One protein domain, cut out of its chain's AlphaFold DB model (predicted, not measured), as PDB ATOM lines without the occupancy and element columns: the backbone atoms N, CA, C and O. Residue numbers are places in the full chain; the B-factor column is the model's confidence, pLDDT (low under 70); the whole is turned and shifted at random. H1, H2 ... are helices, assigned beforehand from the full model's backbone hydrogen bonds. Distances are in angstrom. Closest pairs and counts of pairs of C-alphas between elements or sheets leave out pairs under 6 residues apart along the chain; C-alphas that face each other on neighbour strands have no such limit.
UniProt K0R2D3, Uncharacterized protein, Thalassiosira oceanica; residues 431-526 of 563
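What this domain is: This is residues 431 to 526 of the 563 residues of an uncharacterized protein of Thalassiosira oceanica (UniProt K0R2D3). Three helices make a loose triangle: H1 and H2 meet near their first ends as a wide corner, and H3 comes near both. H4 sits away from them at one end of the domain, and the long links at residues 445 to 459 and 497 to 512 have no named element, their C-alphas lying 6 to 18 A and 6 to 15 A from the mean of all C-alphas. The printed part has 96 residues with four named helices, in the order H1, H2, H3, H4, and no named strand. The class is all helix, with 51 residues in the helices. The whole is compact, with a radius of gyration of the C-alphas of 13.3 A, and spans 34 by 30 by 22 A.

How they stand to each other: The longest helix is H2, residues 460 to 475. Its residues 460 to 463 touch residues 433 to 437 of H1, which is residues 431 to 444. The closest C-alphas there are those of Arg 433 and Leu 460, 6.8 A apart. H1 and H2 run opposite ways at a steep tilt of 69 degrees, only just short of about perpendicular. H3, residues 488 to 496, is close to H2 but not clearly touching it, with the closest C-alphas, those of Tyr 471 and Ala 491, 7.3 A apart. These two run opposite ways at a steep tilt of 56 degrees. H3 is also close to H1 but not clearly touching it, with the closest C-alphas, those of Leu 434 and Leu 494, 7.3 A apart. H1 and H3 run the same way at a shallow tilt of 19 degrees. H4, residues 513 to 524, is apart from H2 and H3, and only just apart from H1, with 8.1 A between their closest C-alphas. In H1, H2 and H3 every O i to N i+4 pair is within hydrogen-bond range; in H4 it is 5 of 8.

Where its parts are: H2 is 22.7 A long from first to last C-alpha, beginning at C-alpha 460, at (115.734, 99.829, 123.034). H1 measures 19.9 A and begins at C-alpha 431, at (108.195, 95.389, 114.606). H3 measures 12.2 A. H4 measures 17.8 A and ends at C-alpha 524, at (124.642, 79.611, 132.491).

The domain as a whole: The two C-alphas farthest apart, those of Val 481 and Glu 525, are 38.0 A apart. The printed part has no cut. The three links are long, with 15 residues from H1 to H2, 12 from H2 to H3 and 16 from H3 to H4. The mean pLDDT of the printed part is 72.3, and residues 477 to 485 and 502 to 526 are under 70. The mean of H4 is 51.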
ATOM      1  N   GLU A 431     107.451  96.352 115.412       85.31
ATOM      2  CA  GLU A 431     108.195  95.389 114.606       85.31
ATOM      3  C   GLU A 431     109.649  95.847 114.413       85.31
ATOM      4  O   GLU A 431     110.572  95.051 114.564       85.31
ATOM      5  N   GLY A 432     109.875  97.148 114.186       86.44
ATOM      6  CA  GLY A 432     111.222  97.720 114.106       86.44
ATOM      7  C   GLY A 432     112.005  97.576 115.415       86.44
ATOM      8  O   GLY A 432     113.174  97.200 115.397       86.44
ATOM      9  N   ARG A 433     111.346  97.790 116.563       88.94
ATOM     10  CA  ARG A 433     111.954  97.575 117.887       88.94
ATOM     11  C   ARG A 433     112.202  96.099 118.202       88.94
ATOM     12  O   ARG A 433     113.194  95.788 118.854       88.94
ATOM     13  N   LEU A 434     111.342  95.195 117.731       87.62
ATOM     14  CA  LEU A 434     111.582  93.755 117.831       87.62
ATOM     15  C   LEU A 434     112.815  93.347 117.012       87.62
ATOM     16  O   LEU A 434     113.657  92.612 117.515       87.62
ATOM     17  N   ALA A 435     112.967  93.871 115.795       88.62
ATOM     18  CA  ALA A 435     114.148  93.619 114.973       88.62
ATOM     19  C   ALA A 435     115.435  94.195 115.600       88.62
ATOM     20  O   ALA A 435     116.478  93.550 115.555       88.62
ATOM     21  N   GLU A 436     115.372  95.380 116.223       89.56
ATOM     22  CA  GLU A 436     116.480  95.922 117.032       89.56
ATOM     23  C   GLU A 436     116.842  94.992 118.200       89.56
ATOM     24  O   GLU A 436     118.022  94.751 118.443       89.56
ATOM     25  N   PHE A 437     115.845  94.434 118.894       91.94
ATOM     26  CA  PHE A 437     116.064  93.471 119.974       91.94
ATOM     27  C   PHE A 437     116.752  92.189 119.483       91.94
ATOM     28  O   PHE A 437     117.694  91.734 120.128       91.94
ATOM     29  N   VAL A 438     116.324  91.638 118.343       90.38
ATOM     30  CA  VAL A 438     116.948  90.447 117.740       90.38
ATOM     31  C   VAL A 438     118.416  90.718 117.410       90.38
ATOM     32  O   VAL A 438     119.279  89.988 117.888       90.38
ATOM     33  N   ARG A 439     118.720  91.831 116.728       89.69
ATOM     34  CA  ARG A 439     120.111  92.229 116.435       89.69
ATOM     35  C   ARG A 439     120.943  92.463 117.690       89.69
ATOM     36  O   ARG A 439     122.150  92.249 117.697       89.69
ATOM     37  N   TRP A 440     120.328  92.981 118.748       89.81
ATOM     38  CA  TRP A 440     121.014  93.166 120.017       89.81
ATOM     39  C   TRP A 440     121.354  91.810 120.657       89.81
ATOM     40  O   TRP A 440     122.495  91.631 121.080       89.81
ATOM     41  N   LYS A 441     120.422  90.847 120.642       87.81
ATOM     42  CA  LYS A 441     120.639  89.481 121.142       87.81
ATOM     43  C   LYS A 441     121.723  88.756 120.347       87.81
ATOM     44  O   LYS A 441     122.579  88.124 120.947       87.81
ATOM     45  N   GLU A 442     121.718  88.885 119.023       87.94
ATOM     46  CA  GLU A 442     122.755  88.319 118.149       87.94
ATOM     47  C   GLU A 442     124.142  88.899 118.458       87.94
ATOM     48  O   GLU A 442     125.110  88.154 118.537       87.94
ATOM     49  N   ARG A 443     124.242  90.215 118.696       87.88
ATOM     50  CA  ARG A 443     125.524  90.870 119.015       87.88
ATOM     51  C   ARG A 443     126.065  90.553 120.405       87.88
ATOM     52  O   ARG A 443     127.275  90.562 120.581       87.88
ATOM     53  N   HIS A 444     125.190  90.365 121.388       82.94
ATOM     54  CA  HIS A 444     125.596  90.224 122.791       82.94
ATOM     55  C   HIS A 444     125.486  88.781 123.298       82.94
ATOM     56  O   HIS A 444     125.933  88.497 124.398       82.94
ATOM     57  N   GLY A 445     124.878  87.866 122.538       81.31
ATOM     58  CA  GLY A 445     124.717  86.455 122.908       81.31
ATOM     59  C   GLY A 445     123.624  86.172 123.946       81.31
ATOM     60  O   GLY A 445     123.274  85.017 124.162       81.31
ATOM     61  N   HIS A 446     123.023  87.194 124.564       82.00
ATOM     62  CA  HIS A 446     121.993  87.043 125.600       82.00
ATOM     63  C   HIS A 446     120.783  87.964 125.336       82.00
ATOM     64  O   HIS A 446     120.899  88.871 124.523       82.00
ATOM     65  N   PRO A 447     119.601  87.764 125.970       83.75
ATOM     66  CA  PRO A 447     118.378  88.567 125.760       83.75
ATOM     67  C   PRO A 447     118.179  89.730 126.769       83.75
ATOM     68  O   PRO A 447     117.101  90.333 126.846       83.75
ATOM     69  N   TYR A 448     119.195  90.068 127.570       84.00
ATOM     70  CA  TYR A 448     119.087  91.035 128.677       84.00
ATOM     71  C   TYR A 448     119.549  92.459 128.333       84.00
ATOM     72  O   TYR A 448     120.661  92.860 128.661       84.00
ATOM     73  N   VAL A 449     118.662  93.257 127.732       83.81
ATOM     74  CA  VAL A 449     118.975  94.654 127.374       83.81
ATOM     75  C   VAL A 449     119.044  95.564 128.619       83.81
ATOM     76  O   VAL A 449     118.060  95.621 129.371       83.81
ATOM     77  N   PRO A 450     120.136  96.331 128.823       80.19
ATOM     78  CA  PRO A 450     120.226  97.364 129.858       80.19
ATOM     79  C   PRO A 450     119.119  98.417 129.731       80.19
ATOM     80  O   PRO A 450     118.690  98.757 128.633       80.19
ATOM     81  N   THR A 451     118.661  98.993 130.846       72.38
ATOM     82  CA  THR A 451     117.551  99.978 130.817       72.38
ATOM     83  C   THR A 451     117.938 101.271 130.088       72.38
ATOM     84  O   THR A 451     117.092 101.927 129.471       72.38
ATOM     85  N   VAL A 452     119.217 101.641 130.172       73.56
ATOM     86  CA  VAL A 452     119.800 102.813 129.520       73.56
ATOM     87  C   VAL A 452     120.727 102.314 128.421       73.56
ATOM     88  O   VAL A 452     121.748 101.700 128.699       73.56
ATOM     89  N   THR A 453     120.351 102.574 127.173       78.38
ATOM     90  CA  THR A 453     121.127 102.217 125.983       78.38
ATOM     91  C   THR A 453     121.610 103.478 125.267       78.38
ATOM     92  O   THR A 453     120.904 104.494 125.229       78.38
ATOM     93  N   SER A 454     122.815 103.424 124.704       75.00
ATOM     94  CA  SER A 454     123.477 104.510 123.967       75.00
ATOM     95  C   SER A 454     123.703 104.137 122.498       75.00
ATOM     96  O   SER A 454     123.468 103.000 122.101       75.00
ATOM     97  N   GLY A 455     124.142 105.103 121.684       77.56
ATOM     98  CA  GLY A 455     124.451 104.866 120.270       77.56
ATOM     99  C   GLY A 455     123.228 104.447 119.450       77.56
ATOM    100  O   GLY A 455     122.146 105.022 119.602       77.56
ATOM    101  N   GLU A 456     123.411 103.447 118.590       72.94
ATOM    102  CA  GLU A 456     122.385 102.918 117.679       72.94
ATOM    103  C   GLU A 456     121.207 102.259 118.414       72.94
ATOM    104  O   GLU A 456     120.078 102.296 117.933       72.94
ATOM    105  N   ASP A 457     121.427 101.765 119.635       79.00
ATOM    106  CA  ASP A 457     120.404 101.090 120.443       79.00
ATOM    107  C   ASP A 457     119.596 102.054 121.324       79.00
ATOM    108  O   ASP A 457     118.829 101.626 122.195       79.00
ATOM    109  N   LYS A 458     119.754 103.374 121.156       80.31
ATOM    110  CA  LYS A 458     119.127 104.382 122.024       80.31
ATOM    111  C   LYS A 458     117.604 104.195 122.103       80.31
ATOM    112  O   LYS A 458     116.845 104.383 121.148       80.31
ATOM    113  N   GLY A 459     117.134 103.863 123.304       80.69
ATOM    114  CA  GLY A 459     115.715 103.654 123.604       80.69
ATOM    115  C   GLY A 459     115.227 102.204 123.516       80.69
ATOM    116  O   GLY A 459     114.108 101.952 123.969       80.69
ATOM    117  N   LEU A 460     116.048 101.262 123.034       86.50
ATOM    118  CA  LEU A 460     115.734  99.829 123.034       86.50
ATOM    119  C   LEU A 460     115.514  99.312 124.463       86.50
ATOM    120  O   LEU A 460     114.488  98.697 124.743       86.50
ATOM    121  N   GLY A 461     116.396  99.668 125.402       84.31
ATOM    122  CA  GLY A 461     116.289  99.271 126.811       84.31
ATOM    123  C   GLY A 461     114.976  99.678 127.476       84.31
ATOM    124  O   GLY A 461     114.300  98.886 128.137       84.31
ATOM    125  N   ARG A 462     114.545 100.919 127.225       82.75
ATOM    126  CA  ARG A 462     113.255 101.423 127.710       82.75
ATOM    127  C   ARG A 462     112.081 100.684 127.068       82.75
ATOM    128  O   ARG A 462     111.087 100.434 127.745       82.75
ATOM    129  N   TRP A 463     112.179 100.346 125.784       87.94
ATOM    130  CA  TRP A 463     111.149  99.580 125.089       87.94
ATOM    131  C   TRP A 463     111.028  98.148 125.635       87.94
ATOM    132  O   TRP A 463     109.911  97.720 125.932       87.94
ATOM    133  N   VAL A 464     112.150  97.458 125.871       87.75
ATOM    134  CA  VAL A 464     112.210  96.119 126.492       87.75
ATOM    135  C   VAL A 464     111.587  96.123 127.887       87.75
ATOM    136  O   VAL A 464     110.745  95.278 128.195       87.75
ATOM    137  N   ALA A 465     111.914  97.120 128.717       83.25
ATOM    138  CA  ALA A 465     111.305  97.273 130.037       83.25
ATOM    139  C   ALA A 465     109.775  97.417 129.951       83.25
ATOM    140  O   ALA A 465     109.045  96.766 130.701       83.25
ATOM    141  N   VAL A 466     109.273  98.211 128.996       83.81
ATOM    142  CA  VAL A 466     107.830  98.357 128.752       83.81
ATOM    143  C   VAL A 466     107.194  97.031 128.324       83.81
ATOM    144  O   VAL A 466     106.119  96.712 128.829       83.81
ATOM    145  N   GLN A 467     107.844  96.229 127.468       87.12
ATOM    146  CA  GLN A 467     107.313  94.918 127.063       87.12
ATOM    147  C   GLN A 467     107.222  93.942 128.250       87.12
ATOM    148  O   GLN A 467     106.194  93.287 128.415       87.12
ATOM    149  N   ARG A 468     108.227  93.903 129.140       85.75
ATOM    150  CA  ARG A 468     108.185  93.080 130.370       85.75
ATOM    151  C   ARG A 468     107.031  93.481 131.289       85.75
ATOM    152  O   ARG A 468     106.298  92.629 131.787       85.75
ATOM    153  N   MET A 469     106.823  94.785 131.484       79.38
ATOM    154  CA  MET A 469     105.703  95.291 132.285       79.38
ATOM    155  C   MET A 469     104.344  94.987 131.645       79.38
ATOM    156  O   MET A 469     103.400  94.640 132.354       79.38
ATOM    157  N   ALA A 470     104.241  95.099 130.317       79.25
ATOM    158  CA  ALA A 470     103.026  94.783 129.575       79.25
ATOM    159  C   ALA A 470     102.692  93.282 129.629       79.25
ATOM    160  O   ALA A 470     101.525  92.930 129.776       79.25
ATOM    161  N   TYR A 471     103.701  92.406 129.593       80.94
ATOM    162  CA  TYR A 471     103.519  90.960 129.722       80.94
ATOM    163  C   TYR A 471     103.123  90.526 131.140       80.94
ATOM    164  O   TYR A 471     102.224  89.704 131.294       80.94
ATOM    165  N   ARG A 472     103.705  91.126 132.189       79.06
ATOM    166  CA  ARG A 472     103.251  90.911 133.580       79.06
ATOM    167  C   ARG A 472     101.784  91.307 133.757       79.06
ATOM    168  O   ARG A 472     100.998  90.546 134.304       79.06
ATOM    169  N   ALA A 473     101.395  92.460 133.212       74.50
ATOM    170  CA  ALA A 473     100.002  92.901 133.233       74.50
ATOM    171  C   ALA A 473      99.063  91.994 132.413       74.50
ATOM    172  O   ALA A 473      97.894  91.868 132.767       74.50
ATOM    173  N   TYR A 474      99.562  91.381 131.334       76.25
ATOM    174  CA  TYR A 474      98.836  90.387 130.541       76.25
ATOM    175  C   TYR A 474      98.632  89.070 131.311       76.25
ATOM    176  O   TYR A 474      97.530  88.536 131.291       76.25
ATOM    177  N   LYS A 475      99.652  88.580 132.036       74.12
ATOM    178  CA  LYS A 475      99.558  87.376 132.885       74.12
ATOM    179  C   LYS A 475      98.586  87.536 134.058       74.12
ATOM    180  O   LYS A 475      97.863  86.602 134.370       74.12
ATOM    181  N   ASP A 476      98.543  88.717 134.670       73.38
ATOM    182  CA  ASP A 476      97.702  89.000 135.843       73.38
ATOM    183  C   ASP A 476      96.227  89.318 135.500       73.38
ATOM    184  O   ASP A 476      95.497  89.818 136.357       73.38
ATOM    185  N   ASP A 477      95.806  89.135 134.242       66.50
ATOM    186  CA  ASP A 477      94.495  89.541 133.694       66.50
ATOM    187  C   ASP A 477      94.152  91.037 133.926       66.50
ATOM    188  O   ASP A 477      93.005  91.484 133.904       66.50
ATOM    189  N   LYS A 478      95.187  91.868 134.119       62.50
ATOM    190  CA  LYS A 478      95.116  93.335 134.279       62.50
ATOM    191  C   LYS A 478      95.435  94.044 132.963       62.50
ATOM    192  O   LYS A 478      96.125  95.072 132.934       62.50
ATOM    193  N   ALA A 479      94.964  93.488 131.849       54.97
ATOM    194  CA  ALA A 479      95.282  93.992 130.523       54.97
ATOM    195  C   ALA A 479      94.762  95.435 130.333       54.97
ATOM    196  O   ALA A 479      93.561  95.686 130.297       54.97
ATOM    197  N   GLY A 480      95.682  96.394 130.154       54.94
ATOM    198  CA  GLY A 480      95.372  97.704 129.563       54.94
ATOM    199  C   GLY A 480      95.363  98.945 130.466       54.94
ATOM    200  O   GLY A 480      95.031 100.016 129.971       54.94
ATOM    201  N   VAL A 481      95.764  98.883 131.742       53.78
ATOM    202  CA  VAL A 481      95.617 100.063 132.631       53.78
ATOM    203  C   VAL A 481      96.782 101.073 132.540       53.78
ATOM    204  O   VAL A 481      96.591 102.243 132.864       53.78
ATOM    205  N   LYS A 482      97.989 100.681 132.084       53.97
ATOM    206  CA  LYS A 482      99.164 101.588 132.138       53.97
ATOM    207  C   LYS A 482     100.215 101.484 131.017       53.97
ATOM    208  O   LYS A 482     100.815 102.505 130.696       53.97
ATOM    209  N   TYR A 483     100.443 100.315 130.408       55.16
ATOM    210  CA  TYR A 483     101.590 100.094 129.495       55.16
ATOM    211  C   TYR A 483     101.217  99.625 128.073       55.16
ATOM    212  O   TYR A 483     102.078  99.168 127.328       55.16
ATOM    213  N   GLY A 484      99.951  99.790 127.671       60.22
ATOM    214  CA  GLY A 484      99.423  99.294 126.392       60.22
ATOM    215  C   GLY A 484      98.987  97.824 126.460       60.22
ATOM    216  O   GLY A 484      99.404  97.084 127.347       60.22
ATOM    217  N   LYS A 485      98.089  97.405 125.558       64.38
ATOM    218  CA  LYS A 485      97.596  96.020 125.481       64.38
ATOM    219  C   LYS A 485      98.597  95.184 124.678       64.38
ATOM    220  O   LYS A 485      98.668  95.334 123.459       64.38
ATOM    221  N   LEU A 486      99.379  94.340 125.350       76.56
ATOM    222  CA  LEU A 486     100.171  93.311 124.675       76.56
ATOM    223  C   LEU A 486      99.196  92.271 124.105       76.56
ATOM    224  O   LEU A 486      98.394  91.710 124.848       76.56
ATOM    225  N   THR A 487      99.195  92.084 122.785       81.25
ATOM    226  CA  THR A 487      98.364  91.070 122.120       81.25
ATOM    227  C   THR A 487      99.036  89.702 122.203       81.25
ATOM    228  O   THR A 487     100.258  89.625 122.337       81.25
ATOM    229  N   ALA A 488      98.255  88.624 122.086       76.44
ATOM    230  CA  ALA A 488      98.790  87.262 122.048       76.44
ATOM    231  C   ALA A 488      99.820  87.086 120.916       76.44
ATOM    232  O   ALA A 488     100.885  86.527 121.140       76.44
ATOM    233  N   GLU A 489      99.559  87.670 119.742       76.31
ATOM    234  CA  GLU A 489     100.482  87.679 118.597       76.31
ATOM    235  C   GLU A 489     101.825  88.348 118.923       76.31
ATOM    236  O   GLU A 489     102.883  87.828 118.585       76.31
ATOM    237  N   LYS A 490     101.804  89.481 119.638       83.25
ATOM    238  CA  LYS A 490     103.026  90.194 120.039       83.25
ATOM    239  C   LYS A 490     103.792  89.462 121.134       83.25
ATOM    240  O   LYS A 490     105.018  89.470 121.123       83.25
ATOM    241  N   ALA A 491     103.082  88.823 122.063       81.88
ATOM    242  CA  ALA A 491     103.697  87.959 123.064       81.88
ATOM    243  C   ALA A 491     104.354  86.732 122.410       81.88
ATOM    244  O   ALA A 491     105.484  86.399 122.753       81.88
ATOM    245  N   LEU A 492     103.695  86.121 121.421       81.56
ATOM    246  CA  LEU A 492     104.250  85.011 120.649       81.56
ATOM    247  C   LEU A 492     105.492  85.442 119.858       81.56
ATOM    248  O   LEU A 492     106.521  84.785 119.937       81.56
ATOM    249  N   ALA A 493     105.441  86.583 119.166       84.31
ATOM    250  CA  ALA A 493     106.580  87.106 118.412       84.31
ATOM    251  C   ALA A 493     107.790  87.449 119.307       84.31
ATOM    252  O   ALA A 493     108.927  87.174 118.934       84.31
ATOM    253  N   LEU A 494     107.562  87.987 120.510       86.75
ATOM    254  CA  LEU A 494     108.619  88.181 121.511       86.75
ATOM    255  C   LEU A 494     109.176  86.838 122.009       86.75
ATOM    256  O   LEU A 494     110.389  86.680 122.106       86.75
ATOM    257  N   SER A 495     108.311  85.857 122.278       84.38
ATOM    258  CA  SER A 495     108.732  84.512 122.689       84.38
ATOM    259  C   SER A 495     109.614  83.847 121.632       84.38
ATOM    260  O   SER A 495     110.684  83.347 121.960       84.38
ATOM    261  N   ASN A 496     109.212  83.916 120.362       83.25
ATOM    262  CA  ASN A 496     109.964  83.352 119.240       83.25
ATOM    263  C   ASN A 496     111.311  84.059 119.027       83.25
ATOM    264  O   ASN A 496     112.278  83.428 118.621       83.25
ATOM    265  N   ALA A 497     111.411  85.349 119.364       86.44
ATOM    266  CA  ALA A 497     112.681  86.077 119.376       86.44
ATOM    267  C   ALA A 497     113.598  85.691 120.564       86.44
ATOM    268  O   ALA A 497     114.722  86.186 120.687       86.44
ATOM    269  N   GLY A 498     113.149  84.810 121.465       82.69
ATOM    270  CA  GLY A 498     113.847  84.442 122.698       82.69
ATOM    271  C   GLY A 498     113.893  85.584 123.711       82.69
ATOM    272  O   GLY A 498     114.911  85.803 124.363       82.69
ATOM    273  N   PHE A 499     112.812  86.361 123.802       86.50
ATOM    274  CA  PHE A 499     112.689  87.461 124.749       86.50
ATOM    275  C   PHE A 499     112.549  86.960 126.192       86.50
ATOM    276  O   PHE A 499     111.612  86.234 126.527       86.50
ATOM    277  N   ALA A 500     113.427  87.428 127.082       84.19
ATOM    278  CA  ALA A 500     113.329  87.149 128.513       84.19
ATOM    279  C   ALA A 500     112.210  87.986 129.163       84.19
ATOM    280  O   ALA A 500     112.394  89.159 129.525       84.19
ATOM    281  N   PHE A 501     111.027  87.375 129.282       79.12
ATOM    282  CA  PHE A 501     109.844  87.980 129.899       79.12
ATOM    283  C   PHE A 501     109.958  88.135 131.411       79.12
ATOM    284  O   PHE A 501     109.450  89.120 131.957       79.12
ATOM    285  N   ASP A 502     110.618  87.183 132.073       69.56
ATOM    286  CA  ASP A 502     111.011  87.319 133.464       69.56
ATOM    287  C   ASP A 502     112.527  87.458 133.574       69.56
ATOM    288  O   ASP A 502     113.286  86.675 133.021       69.56
ATOM    289  N   ALA A 503     112.943  88.515 134.257       63.22
ATOM    290  CA  ALA A 503     114.334  88.826 134.569       63.22
ATOM    291  C   ALA A 503     114.435  89.209 136.054       63.22
ATOM    292  O   ALA A 503     115.226  90.066 136.430       63.22
ATOM    293  N   SER A 504     113.538  88.658 136.880       58.53
ATOM    294  CA  SER A 504     113.430  88.906 138.320       58.53
ATOM    295  C   SER A 504     114.687  88.489 139.089       58.53
ATOM    296  O   SER A 504     115.036  89.165 140.055       58.53
ATOM    297  N   GLN A 505     115.375  87.445 138.618       54.44
ATOM    298  CA  GLN A 505     116.633  86.939 139.181       54.44
ATOM    299  C   GLN A 505     117.807  87.902 138.969       54.44
ATOM    300  O   GLN A 505     118.696  88.010 139.807       54.44
ATOM    301  N   ILE A 506     117.762  88.700 137.899       58.25
ATOM    302  CA  ILE A 506     118.737  89.760 137.652       58.25
ATOM    303  C   ILE A 506     118.325  90.941 138.530       58.25
ATOM    304  O   ILE A 506     117.390  91.679 138.197       58.25
ATOM    305  N   ARG A 507     118.969  91.089 139.696       47.28
ATOM    306  CA  ARG A 507     118.693  92.139 140.694       47.28
ATOM    307  C   ARG A 507     118.826  93.534 140.069       47.28
ATOM    308  O   ARG A 507     119.845  94.195 140.196       47.28
ATOM    309  N   ARG A 508     117.724  94.008 139.472       49.25
ATOM    310  CA  ARG A 508     117.611  95.197 138.605       49.25
ATOM    311  C   ARG A 508     118.383  95.004 137.301       49.25
ATOM    312  O   ARG A 508     119.551  94.655 137.307       49.25
ATOM    313  N   THR A 509     117.726  95.280 136.173       50.22
ATOM    314  CA  THR A 509     118.396  95.323 134.871       50.22
ATOM    315  C   THR A 509     119.653  96.187 134.984       50.22
ATOM    316  O   THR A 509     119.513  97.359 135.365       50.22
ATOM    317  N   PRO A 510     120.837  95.631 134.685       49.97
ATOM    318  CA  PRO A 510     122.100  96.308 134.909       49.97
ATOM    319  C   PRO A 510     122.110  97.693 134.263       49.97
ATOM    320  O   PRO A 510     121.533  97.912 133.187       49.97
ATOM    321  N   LYS A 511     122.667  98.676 134.978       47.53
ATOM    322  CA  LYS A 511     122.635 100.085 134.544       47.53
ATOM    323  C   LYS A 511     123.667 100.362 133.450       47.53
ATOM    324  O   LYS A 511     123.588 101.413 132.818       47.53
ATOM    325  N   SER A 512     124.592  99.429 133.226       53.66
ATOM    326  CA  SER A 512     125.681  99.507 132.254       53.66
ATOM    327  C   SER A 512     125.861  98.176 131.508       53.66
ATOM    328  O   SER A 512     125.385  97.138 131.959       53.66
ATOM    329  N   GLY A 513     126.536  98.206 130.352       49.25
ATOM    330  CA  GLY A 513     126.779  97.010 129.531       49.25
ATOM    331  C   GLY A 513     127.707  95.971 130.173       49.25
ATOM    332  O   GLY A 513     127.618  94.803 129.825       49.25
ATOM    333  N   ILE A 514     128.543  96.373 131.137       51.22
ATOM    334  CA  ILE A 514     129.521  95.492 131.801       51.22
ATOM    335  C   ILE A 514     128.819  94.552 132.790       51.22
ATOM    336  O   ILE A 514     129.025  93.347 132.762       51.22
ATOM    337  N   GLU A 515     127.902  95.081 133.604       48.06
ATOM    338  CA  GLU A 515     127.115  94.283 134.560       48.06
ATOM    339  C   GLU A 515     126.146  93.299 133.858       48.06
ATOM    340  O   GLU A 515     125.681  92.340 134.467       48.06
ATOM    341  N   ALA A 516     125.815  93.535 132.580       51.53
ATOM    342  CA  ALA A 516     124.929  92.675 131.792       51.53
ATOM    343  C   ALA A 516     125.610  91.392 131.294       51.53
ATOM    344  O   ALA A 516     124.938  90.368 131.199       51.53
ATOM    345  N   ALA A 517     126.916  91.456 131.013       50.50
ATOM    346  CA  ALA A 517     127.721  90.304 130.616       50.50
ATOM    347  C   ALA A 517     127.979  89.364 131.807       50.50
ATOM    348  O   ALA A 517     127.771  88.163 131.692       50.50
ATOM    349  N   VAL A 518     128.299  89.926 132.979       51.41
ATOM    350  CA  VAL A 518     128.544  89.160 134.219       51.41
ATOM    351  C   VAL A 518     127.299  88.378 134.661       51.41
ATOM    352  O   VAL A 518     127.384  87.204 134.994       51.41
ATOM    353  N   ALA A 519     126.111  88.990 134.582       52.41
ATOM    354  CA  ALA A 519     124.855  88.316 134.924       52.41
ATOM    355  C   ALA A 519     124.427  87.232 133.910       52.41
ATOM    356  O   ALA A 519     123.513  86.460 134.199       52.41
ATOM    357  N   ALA A 520     125.015  87.212 132.707       53.06
ATOM    358  CA  ALA A 520     124.753  86.183 131.703       53.06
ATOM    359  C   ALA A 520     125.605  84.928 131.950       53.06
ATOM    360  O   ALA A 520     125.061  83.833 131.840       53.06
ATOM    361  N   GLU A 521     126.874  85.087 132.348       49.50
ATOM    362  CA  GLU A 521     127.743  83.973 132.769       49.50
ATOM    363  C   GLU A 521     127.214  83.284 134.040       49.50
ATOM    364  O   GLU A 521     127.110  82.060 134.087       49.50
ATOM    365  N   GLU A 522     126.749  84.062 135.025       49.72
ATOM    366  CA  GLU A 522     126.208  83.546 136.298       49.72
ATOM    367  C   GLU A 522     124.905  82.732 136.119       49.72
ATOM    368  O   GLU A 522     124.561  81.890 136.947       49.72
ATOM    369  N   ALA A 523     124.162  82.976 135.032       52.59
ATOM    370  CA  ALA A 523     122.921  82.268 134.715       52.59
ATOM    371  C   ALA A 523     123.148  80.969 133.925       52.59
ATOM    372  O   ALA A 523     122.294  80.087 133.967       52.59
ATOM    373  N   THR A 524     124.266  80.844 133.204       47.31
ATOM    374  CA  THR A 524     124.642  79.611 132.491       47.31
ATOM    375  C   THR A 524     125.260  78.554 133.405       47.31
ATOM    376  O   THR A 524     125.211  77.375 133.077       47.31
ATOM    377  N   GLU A 525     125.785  78.952 134.565       44.91
ATOM    378  CA  GLU A 525     126.475  78.063 135.513       44.91
ATOM    379  C   GLU A 525     125.519  77.318 136.475       44.91
ATOM    380  O   GLU A 525     125.921  76.376 137.149       44.91
ATOM    381  N   GLN A 526     124.236  77.705 136.540       43.06
ATOM    382  CA  GLN A 526     123.250  77.145 137.486       43.06
ATOM    383  C   GLN A 526     122.333  76.052 136.904       43.06
ATOM    384  O   GLN A 526     121.444  75.583 137.614       43.06
TER     385      GLN A 526